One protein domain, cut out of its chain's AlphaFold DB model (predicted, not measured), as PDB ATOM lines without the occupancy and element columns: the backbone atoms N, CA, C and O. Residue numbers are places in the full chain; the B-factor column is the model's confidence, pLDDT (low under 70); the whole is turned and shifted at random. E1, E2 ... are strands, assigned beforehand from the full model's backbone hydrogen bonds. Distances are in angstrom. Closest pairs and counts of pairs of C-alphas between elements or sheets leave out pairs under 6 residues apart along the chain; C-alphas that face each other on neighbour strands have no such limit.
ATOM      1  N   LYS A   4      39.417 -24.107  36.442       94.56
ATOM      2  CA  LYS A   4      38.450 -23.004  36.340       94.56
ATOM      3  C   LYS A   4      38.603 -22.112  37.574       94.56
ATOM      4  O   LYS A   4      38.817 -22.636  38.666       94.56
ATOM      5  N   ALA A   5      38.530 -20.801  37.390       92.38
ATOM      6  CA  ALA A   5      38.675 -19.824  38.466       92.38
ATOM      7  C   ALA A   5      37.811 -18.593  38.180       92.38
ATOM      8  O   ALA A   5      37.534 -18.300  37.018       92.38
ATOM      9  N   ILE A   6      37.417 -17.874  39.227       92.94
ATOM     10  CA  ILE A   6      36.910 -16.506  39.097       92.94
ATOM     11  C   ILE A   6      38.119 -15.579  39.151       92.94
ATOM     12  O   ILE A   6      38.936 -15.683  40.065       92.94
ATOM     13  N   ILE A   7      38.261 -14.725  38.143       90.31
ATOM     14  CA  ILE A   7      39.335 -13.745  38.041       90.31
ATOM     15  C   ILE A   7      38.736 -12.386  38.384       90.31
ATOM     16  O   ILE A   7      37.768 -11.972  37.751       90.31
ATOM     17  N   SER A   8      39.303 -11.729  39.394       89.56
ATOM     18  CA  SER A   8      38.991 -10.346  39.751       89.56
ATOM     19  C   SER A   8      40.213  -9.483  39.454       89.56
ATOM     20  O   SER A   8      41.311  -9.797  39.922       89.56
ATOM     21  N   VAL A   9      40.041  -8.448  38.638       85.31
ATOM     22  CA  VAL A   9      41.083  -7.486  38.269       85.31
ATOM     23  C   VAL A   9      40.581  -6.101  38.647       85.31
ATOM     24  O   VAL A   9      39.524  -5.698  38.181       85.31
ATOM     25  N   SER A  10      41.347  -5.378  39.459       84.56
ATOM     26  CA  SER A  10      41.100  -3.970  39.777       84.56
ATOM     27  C   SER A  10      42.277  -3.158  39.248       84.56
ATOM     28  O   SER A  10      43.432  -3.455  39.560       84.56
ATOM     29  N   SER A  11      41.993  -2.197  38.375       76.25
ATOM     30  CA  SER A  11      42.982  -1.330  37.736       76.25
ATOM     31  C   SER A  11      42.682   0.110  38.112       76.25
ATOM     32  O   SER A  11      41.584   0.593  37.866       76.25
ATOM     33  N   LYS A  12      43.663   0.809  38.682       79.62
ATOM     34  CA  LYS A  12      43.561   2.238  38.971       79.62
ATOM     35  C   LYS A  12      44.623   2.977  38.174       79.62
ATOM     36  O   LYS A  12      45.813   2.740  38.381       79.62
ATOM     37  N   GLN A  13      44.195   3.840  37.263       73.06
ATOM     38  CA  GLN A  13      45.092   4.750  36.558       73.06
ATOM     39  C   GLN A  13      45.206   6.048  37.355       73.06
ATOM     40  O   GLN A  13      44.245   6.479  37.979       73.06
ATOM     41  N   THR A  14      46.391   6.660  37.374       75.88
ATOM     42  CA  THR A  14      46.649   7.888  38.150       75.88
ATOM     43  C   THR A  14      45.747   9.048  37.722       75.88
ATOM     44  O   THR A  14      45.431   9.902  38.544       75.88
ATOM     45  N   ASP A  15      45.325   9.048  36.458       75.38
ATOM     46  CA  ASP A  15      44.491  10.087  35.853       75.38
ATOM     47  C   ASP A  15      42.977   9.792  35.952       75.38
ATOM     48  O   ASP A  15      42.169  10.609  35.519       75.38
ATOM     49  N   GLU A  16      42.575   8.647  36.526       68.38
ATOM     50  CA  GLU A  16      41.170   8.254  36.714       68.38
ATOM     51  C   GLU A  16      40.789   8.282  38.207       68.38
ATOM     52  O   GLU A  16      41.481   7.712  39.057       68.38
ATOM     53  N   GLU A  17      39.673   8.942  38.545       71.56
ATOM     54  CA  GLU A  17      39.183   9.007  39.933       71.56
ATOM     55  C   GLU A  17      38.643   7.653  40.422       71.56
ATOM     56  O   GLU A  17      38.848   7.291  41.587       71.56
ATOM     57  N   GLU A  18      38.018   6.877  39.531       76.50
ATOM     58  CA  GLU A  18      37.422   5.578  39.844       76.50
ATOM     59  C   GLU A  18      38.237   4.407  39.269       76.50
ATOM     60  O   GLU A  18      38.699   4.467  38.128       76.50
ATOM     61  N   PRO A  19      38.437   3.321  40.041       77.44
ATOM     62  CA  PRO A  19      39.109   2.129  39.545       77.44
ATOM     63  C   PRO A  19      38.208   1.338  38.588       77.44
ATOM     64  O   PRO A  19      37.013   1.170  38.817       77.44
ATOM     65  N   ILE A  20      38.814   0.760  37.554       79.88
ATOM     66  CA  ILE A  20      38.161  -0.197  36.662       79.88
ATOM     67  C   ILE A  20      38.223  -1.581  37.309       79.88
ATOM     68  O   ILE A  20      39.312  -2.127  37.515       79.88
ATOM     69  N   GLU A  21      37.062  -2.174  37.581       83.38
ATOM     70  CA  GLU A  21      36.944  -3.514  38.159       83.38
ATOM     71  C   GLU A  21      36.315  -4.509  37.182       83.38
ATOM     72  O   GLU A  21      35.268  -4.265  36.585       83.38
ATOM     73  N   VAL A  22      36.948  -5.672  37.042       84.56
ATOM     74  CA  VAL A  22      36.481  -6.763  36.184       84.56
ATOM     75  C   VAL A  22      36.413  -8.041  37.003       84.56
ATOM     76  O   VAL A  22      37.431  -8.516  37.500       84.56
ATOM     77  N   VAL A  23      35.224  -8.638  37.086       88.94
ATOM     78  CA  VAL A  23      35.006  -9.961  37.688       88.94
ATOM     79  C   VAL A  23      34.478 -10.903  36.616       88.94
ATOM     80  O   VAL A  23      33.384 -10.715  36.091       88.94
ATOM     81  N   THR A  24      35.260 -11.922  36.268       89.81
ATOM     82  CA  THR A  24      34.960 -12.783  35.119       89.81
ATOM     83  C   THR A  24      35.402 -14.229  35.348       89.81
ATOM     84  O   THR A  24      36.440 -14.483  35.971       89.81
ATOM     85  N   PRO A  25      34.636 -15.226  34.870       93.81
ATOM     86  CA  PRO A  25      35.096 -16.602  34.861       93.81
ATOM     87  C   PRO A  25      36.274 -16.765  33.896       93.81
ATOM     88  O   PRO A  25      36.267 -16.320  32.750       93.81
ATOM     89  N   GLY A  26      37.283 -17.494  34.346       93.88
ATOM     90  CA  GLY A  26      38.487 -17.733  33.578       93.88
ATOM     91  C   GLY A  26      39.145 -19.046  33.949       93.88
ATOM     92  O   GLY A  26      38.528 -20.021  34.395       93.88
ATOM     93  N   SER A  27      40.442 -19.104  33.702       95.62
ATOM     94  CA  SER A  27      41.252 -20.267  34.001       95.62
ATOM     95  C   SER A  27      42.564 -19.874  34.634       95.62
ATOM     96  O   SER A  27      43.241 -18.971  34.153       95.62
ATOM     97  N   PHE A  28      42.950 -20.627  35.653       95.12
ATOM     98  CA  PHE A  28      44.203 -20.452  36.362       95.12
ATOM     99  C   PHE A  28      45.047 -21.721  36.288       95.12
ATOM    100  O   PHE A  28      44.543 -22.837  36.475       95.12
ATOM    101  N   TYR A  29      46.334 -21.576  35.982       95.81
ATOM    102  CA  TYR A  29      47.257 -22.704  35.928       95.81
ATOM    103  C   TYR A  29      48.711 -22.297  36.127       95.81
ATOM    104  O   TYR A  29      49.121 -21.193  35.790       95.81
ATOM    105  N   LYS A  30      49.509 -23.242  36.630       94.38
ATOM    106  CA  LYS A  30      50.970 -23.152  36.646       94.38
ATOM    107  C   LYS A  30      51.536 -23.946  35.469       94.38
ATOM    108  O   LYS A  30      51.107 -25.080  35.229       94.38
ATOM    109  N   LYS A  31      52.485 -23.357  34.744       94.00
ATOM    110  CA  LYS A  31      53.290 -24.022  33.712       94.00
ATOM    111  C   LYS A  31      54.735 -23.554  33.877       94.00
ATOM    112  O   LYS A  31      54.994 -22.357  33.798       94.00
ATOM    113  N   ASN A  32      55.650 -24.498  34.097       91.81
ATOM    114  CA  ASN A  32      57.039 -24.223  34.487       91.81
ATOM    115  C   ASN A  32      57.071 -23.313  35.737       91.81
ATOM    116  O   ASN A  32      56.262 -23.493  36.652       91.81
ATOM    117  N   ASP A  33      57.934 -22.298  35.745       92.00
ATOM    118  CA  ASP A  33      58.062 -21.299  36.814       92.00
ATOM    119  C   ASP A  33      57.127 -20.096  36.634       92.00
ATOM    120  O   ASP A  33      57.465 -18.974  36.996       92.00
ATOM    121  N   SER A  34      55.972 -20.278  35.992       93.94
ATOM    122  CA  SER A  34      55.024 -19.189  35.744       93.94
ATOM    123  C   SER A  34      53.592 -19.591  36.060       93.94
ATOM    124  O   SER A  34      53.139 -20.695  35.737       93.94
ATOM    125  N   TYR A  35      52.871 -18.658  36.669       94.81
ATOM    126  CA  TYR A  35      51.432 -18.718  36.857       94.81
ATOM    127  C   TYR A  35      50.737 -17.967  35.730       94.81
ATOM    128  O   TYR A  35      51.249 -16.977  35.213       94.81
ATOM    129  N   TYR A  36      49.572 -18.462  35.348       96.38
ATOM    130  CA  TYR A  36      48.776 -17.931  34.258       96.38
ATOM    131  C   TYR A  36      47.337 -17.780  34.726       96.38
ATOM    132  O   TYR A  36      46.730 -18.772  35.134       96.38
ATOM    133  N   ALA A  37      46.790 -16.573  34.617       95.62
ATOM    134  CA  ALA A  37      45.357 -16.316  34.675       95.62
ATOM    135  C   ALA A  37      44.889 -15.893  33.282       95.62
ATOM    136  O   ALA A  37      45.453 -14.981  32.686       95.62
ATOM    137  N   VAL A  38      43.896 -16.590  32.737       95.81
ATOM    138  CA  VAL A  38      43.387 -16.354  31.381       95.81
ATOM    139  C   VAL A  38      41.888 -16.142  31.445       95.81
ATOM    140  O   VAL A  38      41.181 -16.986  32.004       95.81
ATOM    141  N   TYR A  39      41.404 -15.064  30.844       94.44
ATOM    142  CA  TYR A  39      39.985 -14.735  30.791       94.44
ATOM    143  C   TYR A  39      39.624 -14.037  29.476       94.44
ATOM    144  O   TYR A  39      40.500 -13.582  28.738       94.44
ATOM    145  N   LYS A  40      38.327 -14.003  29.166       94.06
ATOM    146  CA  LYS A  40      37.791 -13.220  28.050       94.06
ATOM    147  C   LYS A  40      37.291 -11.886  28.586       94.06
ATOM    148  O   LYS A  40      36.581 -11.866  29.591       94.06
ATOM    149  N   GLU A  41      37.696 -10.815  27.925       91.81
ATOM    150  CA  GLU A  41      37.186  -9.469  28.159       91.81
ATOM    151  C   GLU A  41      35.728  -9.375  27.688       91.81
ATOM    152  O   GLU A  41      35.280 -10.157  26.842       91.81
ATOM    153  N   THR A  42      34.989  -8.428  28.255       86.38
ATOM    154  CA  THR A  42      33.564  -8.219  27.984       86.38
ATOM    155  C   THR A  42      33.339  -6.834  27.382       86.38
ATOM    156  O   THR A  42      34.240  -5.996  27.364       86.38
ATOM    157  N   GLU A  43      32.122  -6.566  26.912       83.19
ATOM    158  CA  GLU A  43      31.725  -5.212  26.503       83.19
ATOM    159  C   GLU A  43      31.855  -4.203  27.653       83.19
ATOM    160  O   GLU A  43      32.185  -3.049  27.408       83.19
ATOM    161  N   LEU A  44      31.685  -4.642  28.910       77.81
ATOM    162  CA  LEU A  44      31.830  -3.783  30.093       77.81
ATOM    163  C   LEU A  44      33.243  -3.206  30.228       77.81
ATOM    164  O   LEU A  44      33.393  -2.075  30.675       77.81
ATOM    165  N   SER A  45      34.273  -3.961  29.831       76.69
ATOM    166  CA  SER A  45      35.649  -3.455  29.787       76.69
ATOM    167  C   SER A  45      35.991  -2.750  28.469       76.69
ATOM    168  O   SER A  45      37.133  -2.335  28.280       76.69
ATOM    169  N   GLY A  46      35.035  -2.635  27.539       83.19
ATOM    170  CA  GLY A  46      35.237  -2.064  26.205       83.19
ATOM    171  C   GLY A  46      36.156  -2.895  25.303       83.19
ATOM    172  O   GLY A  46      36.572  -2.427  24.248       83.19
ATOM    173  N   MET A  47      36.502  -4.118  25.715       87.69
ATOM    174  CA  MET A  47      37.504  -4.964  25.058       87.69
ATOM    175  C   MET A  47      36.923  -6.310  24.608       87.69
ATOM    176  O   MET A  47      37.657  -7.287  24.453       87.69
ATOM    177  N   GLU A  48      35.609  -6.384  24.386       91.69
ATOM    178  CA  GLU A  48      34.939  -7.602  23.924       91.69
ATOM    179  C   GLU A  48      35.658  -8.230  22.714       91.69
ATOM    180  O   GLU A  48      36.178  -7.545  21.830       91.69
ATOM    181  N   GLY A  49      35.749  -9.560  22.696       93.12
ATOM    182  CA  GLY A  49      36.510 -10.299  21.685       93.12
ATOM    183  C   GLY A  49      38.016 -10.377  21.966       93.12
ATOM    184  O   GLY A  49      38.737 -11.048  21.225       93.12
ATOM    185  N   THR A  50      38.501  -9.765  23.050       94.94
ATOM    186  CA  THR A  50      39.883  -9.911  23.522       94.94
ATOM    187  C   THR A  50      39.994 -11.023  24.562       94.94
ATOM    188  O   THR A  50      39.185 -11.157  25.480       94.94
ATOM    189  N   THR A  51      41.032 -11.846  24.435       96.31
ATOM    190  CA  THR A  51      41.471 -12.764  25.487       96.31
ATOM    191  C   THR A  51      42.667 -12.158  26.200       96.31
ATOM    192  O   THR A  51      43.701 -11.903  25.575       96.31
ATOM    193  N   THR A  52      42.544 -11.987  27.511       94.94
ATOM    194  CA  THR A  52      43.614 -11.478  28.363       94.94
ATOM    195  C   THR A  52      44.296 -12.631  29.090       94.94
ATOM    196  O   THR A  52      43.653 -13.498  29.684       94.94
ATOM    197  N   THR A  53      45.624 -12.651  29.032       96.31
ATOM    198  CA  THR A  53      46.496 -13.576  29.752       96.31
ATOM    199  C   THR A  53      47.424 -12.785  30.661       96.31
ATOM    200  O   THR A  53      48.295 -12.056  30.190       96.31
ATOM    201  N   LEU A  54      47.264 -12.982  31.966       94.62
ATOM    202  CA  LEU A  54      48.185 -12.513  32.989       94.62
ATOM    203  C   LEU A  54      49.209 -13.613  33.242       94.62
ATOM    204  O   LEU A  54      48.850 -14.700  33.702       94.62
ATOM    205  N   LYS A  55      50.475 -13.349  32.931       95.44
ATOM    206  CA  LYS A  55      51.592 -14.250  33.212       95.44
ATOM    207  C   LYS A  55      52.394 -13.685  34.373       95.44
ATOM    208  O   LYS A  55      52.947 -12.600  34.269       95.44
ATOM    209  N   ILE A  56      52.487 -14.448  35.450       93.31
ATOM    210  CA  ILE A  56      53.133 -14.028  36.691       93.31
ATOM    211  C   ILE A  56      54.334 -14.943  36.937       93.31
ATOM    212  O   ILE A  56      54.196 -16.170  37.011       93.31
ATOM    213  N   LYS A  57      55.513 -14.339  37.035       91.50
ATOM    214  CA  LYS A  57      56.752 -14.923  37.555       91.50
ATOM    215  C   LYS A  57      57.097 -14.258  38.887       91.50
ATOM    216  O   LYS A  57      56.416 -13.334  39.311       91.50
ATOM    217  N   GLN A  58      58.140 -14.758  39.539       86.44
ATOM    218  CA  GLN A  58      58.638 -14.204  40.795       86.44
ATOM    219  C   GLN A  58      59.058 -12.729  40.667       86.44
ATOM    220  O   GLN A  58      58.765 -11.951  41.558       86.44
ATOM    221  N   ASP A  59      59.693 -12.368  39.554       87.94
ATOM    222  CA  ASP A  59      60.350 -11.079  39.295       87.94
ATOM    223  C   ASP A  59      59.755 -10.324  38.091       87.94
ATOM    224  O   ASP A  59      60.190  -9.225  37.744       87.94
ATOM    225  N   LYS A  60      58.780 -10.942  37.408       90.44
ATOM    226  CA  LYS A  60      58.203 -10.428  36.161       90.44
ATOM    227  C   LYS A  60      56.704 -10.635  36.111       90.44
ATOM    228  O   LYS A  60      56.191 -11.695  36.477       90.44
ATOM    229  N   PHE A  61      56.019  -9.684  35.512       90.75
ATOM    230  CA  PHE A  61      54.610  -9.781  35.184       90.75
ATOM    231  C   PHE A  61      54.407  -9.418  33.713       90.75
ATOM    232  O   PHE A  61      54.985  -8.457  33.224       90.75
ATOM    233  N   SER A  62      53.595 -10.184  32.990       93.81
ATOM    234  CA  SER A  62      53.198  -9.844  31.624       93.81
ATOM    235  C   SER A  62      51.681  -9.816  31.506       93.81
ATOM    236  O   SER A  62      51.012 -10.800  31.830       93.81
ATOM    237  N   LEU A  63      51.152  -8.731  30.951       92.81
ATOM    238  CA  LEU A  63      49.772  -8.598  30.502       92.81
ATOM    239  C   LEU A  63      49.747  -8.775  28.981       92.81
ATOM    240  O   LEU A  63      50.318  -7.971  28.245       92.81
ATOM    241  N   ILE A  64      49.107  -9.840  28.509       95.06
ATOM    242  CA  ILE A  64      49.026 -10.176  27.085       95.06
ATOM    243  C   ILE A  64      47.558 -10.164  26.672       95.06
ATOM    244  O   ILE A  64      46.768 -10.951  27.190       95.06
ATOM    245  N   ARG A  65      47.204  -9.303  25.724       94.88
ATOM    246  CA  ARG A  65      45.885  -9.211  25.093       94.88
ATOM    247  C   ARG A  65      45.989  -9.670  23.647       94.88
ATOM    248  O   ARG A  65      46.911  -9.260  22.942       94.88
ATOM    249  N   MET A  66      45.075 -10.536  23.226       95.94
ATOM    250  CA  MET A  66      44.970 -11.012  21.844       95.94
ATOM    251  C   MET A  66      43.507 -11.043  21.412       95.94
ATOM    252  O   MET A  66      42.662 -11.538  22.161       95.94
ATOM    253  N   GLY A  67      43.220 -10.591  20.192       93.94
ATOM    254  CA  GLY A  67      41.867 -10.539  19.635       93.94
ATOM    255  C   GLY A  67      41.579  -9.169  19.034       93.94
ATOM    256  O   GLY A  67      42.435  -8.630  18.330       93.94
ATOM    257  N   SER A  68      40.402  -8.615  19.339       91.31
ATOM    258  CA  SER A  68      39.993  -7.265  18.917       91.31
ATOM    259  C   SER A  68      40.998  -6.191  19.339       91.31
ATOM    260  O   SER A  68      41.284  -5.280  18.570       91.31
ATOM    261  N   THR A  69      41.603  -6.349  20.519       85.62
ATOM    262  CA  THR A  69      42.763  -5.577  20.971       85.62
ATOM    263  C   THR A  69      43.964  -6.500  21.145       85.62
ATOM    264  O   THR A  69      43.887  -7.534  21.812       85.62
ATOM    265  N   SER A  70      45.100  -6.119  20.561       92.50
ATOM    266  CA  SER A  70      46.352  -6.873  20.660       92.50
ATOM    267  C   SER A  70      47.439  -6.026  21.309       92.50
ATOM    268  O   SER A  70      47.819  -4.974  20.801       92.50
ATOM    269  N   THR A  71      47.933  -6.455  22.469       90.88
ATOM    270  CA  THR A  71      48.944  -5.714  23.238       90.88
ATOM    271  C   THR A  71      49.726  -6.667  24.129       90.88
ATOM    272  O   THR A  71      49.175  -7.631  24.658       90.88
ATOM    273  N   LYS A  72      51.010  -6.384  24.338       93.12
ATOM    274  CA  LYS A  72      51.841  -7.070  25.325       93.12
ATOM    275  C   LYS A  72      52.561  -6.031  26.171       93.12
ATOM    276  O   LYS A  72      53.343  -5.252  25.640       93.12
ATOM    277  N   MET A  73      52.286  -6.028  27.469       90.81
ATOM    278  CA  MET A  73      52.998  -5.221  28.455       90.81
ATOM    279  C   MET A  73      53.789  -6.149  29.365       90.81
ATOM    280  O   MET A  73      53.222  -7.088  29.921       90.81
ATOM    281  N   ASP A  74      55.085  -5.895  29.498       91.94
ATOM    282  CA  ASP A  74      55.978  -6.622  30.394       91.94
ATOM    283  C   ASP A  74      56.470  -5.673  31.491       91.94
ATOM    284  O   ASP A  74      56.922  -4.562  31.213       91.94
ATOM    285  N   PHE A  75      56.379  -6.135  32.729       85.50
ATOM    286  CA  PHE A  75      56.742  -5.434  33.948       85.50
ATOM    287  C   PHE A  75      57.833  -6.264  34.631       85.50
ATOM    288  O   PHE A  75      57.642  -7.456  34.869       85.50
ATOM    289  N   ASP A  76      58.969  -5.645  34.931       85.94
ATOM    290  CA  ASP A  76      60.088  -6.246  35.665       85.94
ATOM    291  C   ASP A  76      60.318  -5.399  36.927       85.94
ATOM    292  O   ASP A  76      60.288  -4.171  36.825       85.94
ATOM    293  N   GLU A  77      60.579  -6.011  38.089       65.81
ATOM    294  CA  GLU A  77      60.848  -5.264  39.339       65.81
ATOM    295  C   GLU A  77      62.010  -4.261  39.199       65.81
ATOM    296  O   GLU A  77      61.969  -3.174  39.774       65.81
TER     297      GLU A  77
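AT A GLANCE: This is residues 4 to 77 of the 91 residues of an uncharacterized protein of Clostridium ljungdahlii (UniProt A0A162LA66). One twisted sheet of six antiparallel strands makes the body, coiling into an open trough in which the edge strands E1 and E6 stay apart and no barrel closes. E2 bends sharply, its first part running beside E1 and its last part beside E3, and the loop between E1 and E2 sticks out with residues 13 to 18. The strands follow the chain from E1 to E6 in a meander, each the antiparallel neighbour of the one before, and the sheet order is E1, E2, E3, E4, E5, E6. The printed part has 74 residues, six named strands and no named helix; its class is all strand. It is compact, with a radius of gyration of the C-alphas of 12.7 A and spans of 35 by 27 by 22 A.

HOW THE PARTS SIT: Begin at E1, residues 4 to 11, an edge strand that forms a hairpin with E2, residues 20 to 31, at 132 degrees between directions; look for N 7 and O 24, 2.8 A apart. At residue 25, E2 bends by 79 degrees. Past it, C-alphas 26 to 31 face E3, residues 34 to 40, in a hairpin at 135 degrees, with N 29 and O 36 at 3.0 A. The closest C-alphas of E1 and E3, those of Ile 7 and Tyr 39, are 7.3 A apart. E3 and E4, residues 50 to 56, form a hairpin at 162 degrees; find N 37 and O 54 at 2.9 A. E4 and E5, residues 60 to 67, form one at 167 degrees, with N 53 and O 64 at 2.8 A. E5 and the other edge strand, E6, residues 71 to 76, form the last hairpin at 177 degrees, with N 63 and O 73 at 2.8 A. E1 is apart from E4, E5 and E6.

IN THESE COORDINATES: Find C-alpha 4 at (38.450, -23.004, 36.340); from there E1 runs 22.2 A to C-alpha 11. E2 measures 28.4 A, from C-alpha 20 at (38.161, -0.197, 36.662) to C-alpha 31. E3 covers 19.8 A, E4 19.1 A and E5 23.2 A. E6 runs 16.7 A and ends at C-alpha 76, at (60.088, -6.246, 35.665).

THE WHOLE: From edge to edge the strands' lines turn by 101 degrees, and the way across the sheet turns by 84 degrees. The two C-alphas farthest apart are those of Glu 17 and Asn 32, 38.1 A. The printed part has no cut and no long link; the links E1 to E2 and E3 to E4 are short, the others tight. Mean pLDDT of the printed part is 88.7; look for values under 70 at residues 16 and 77.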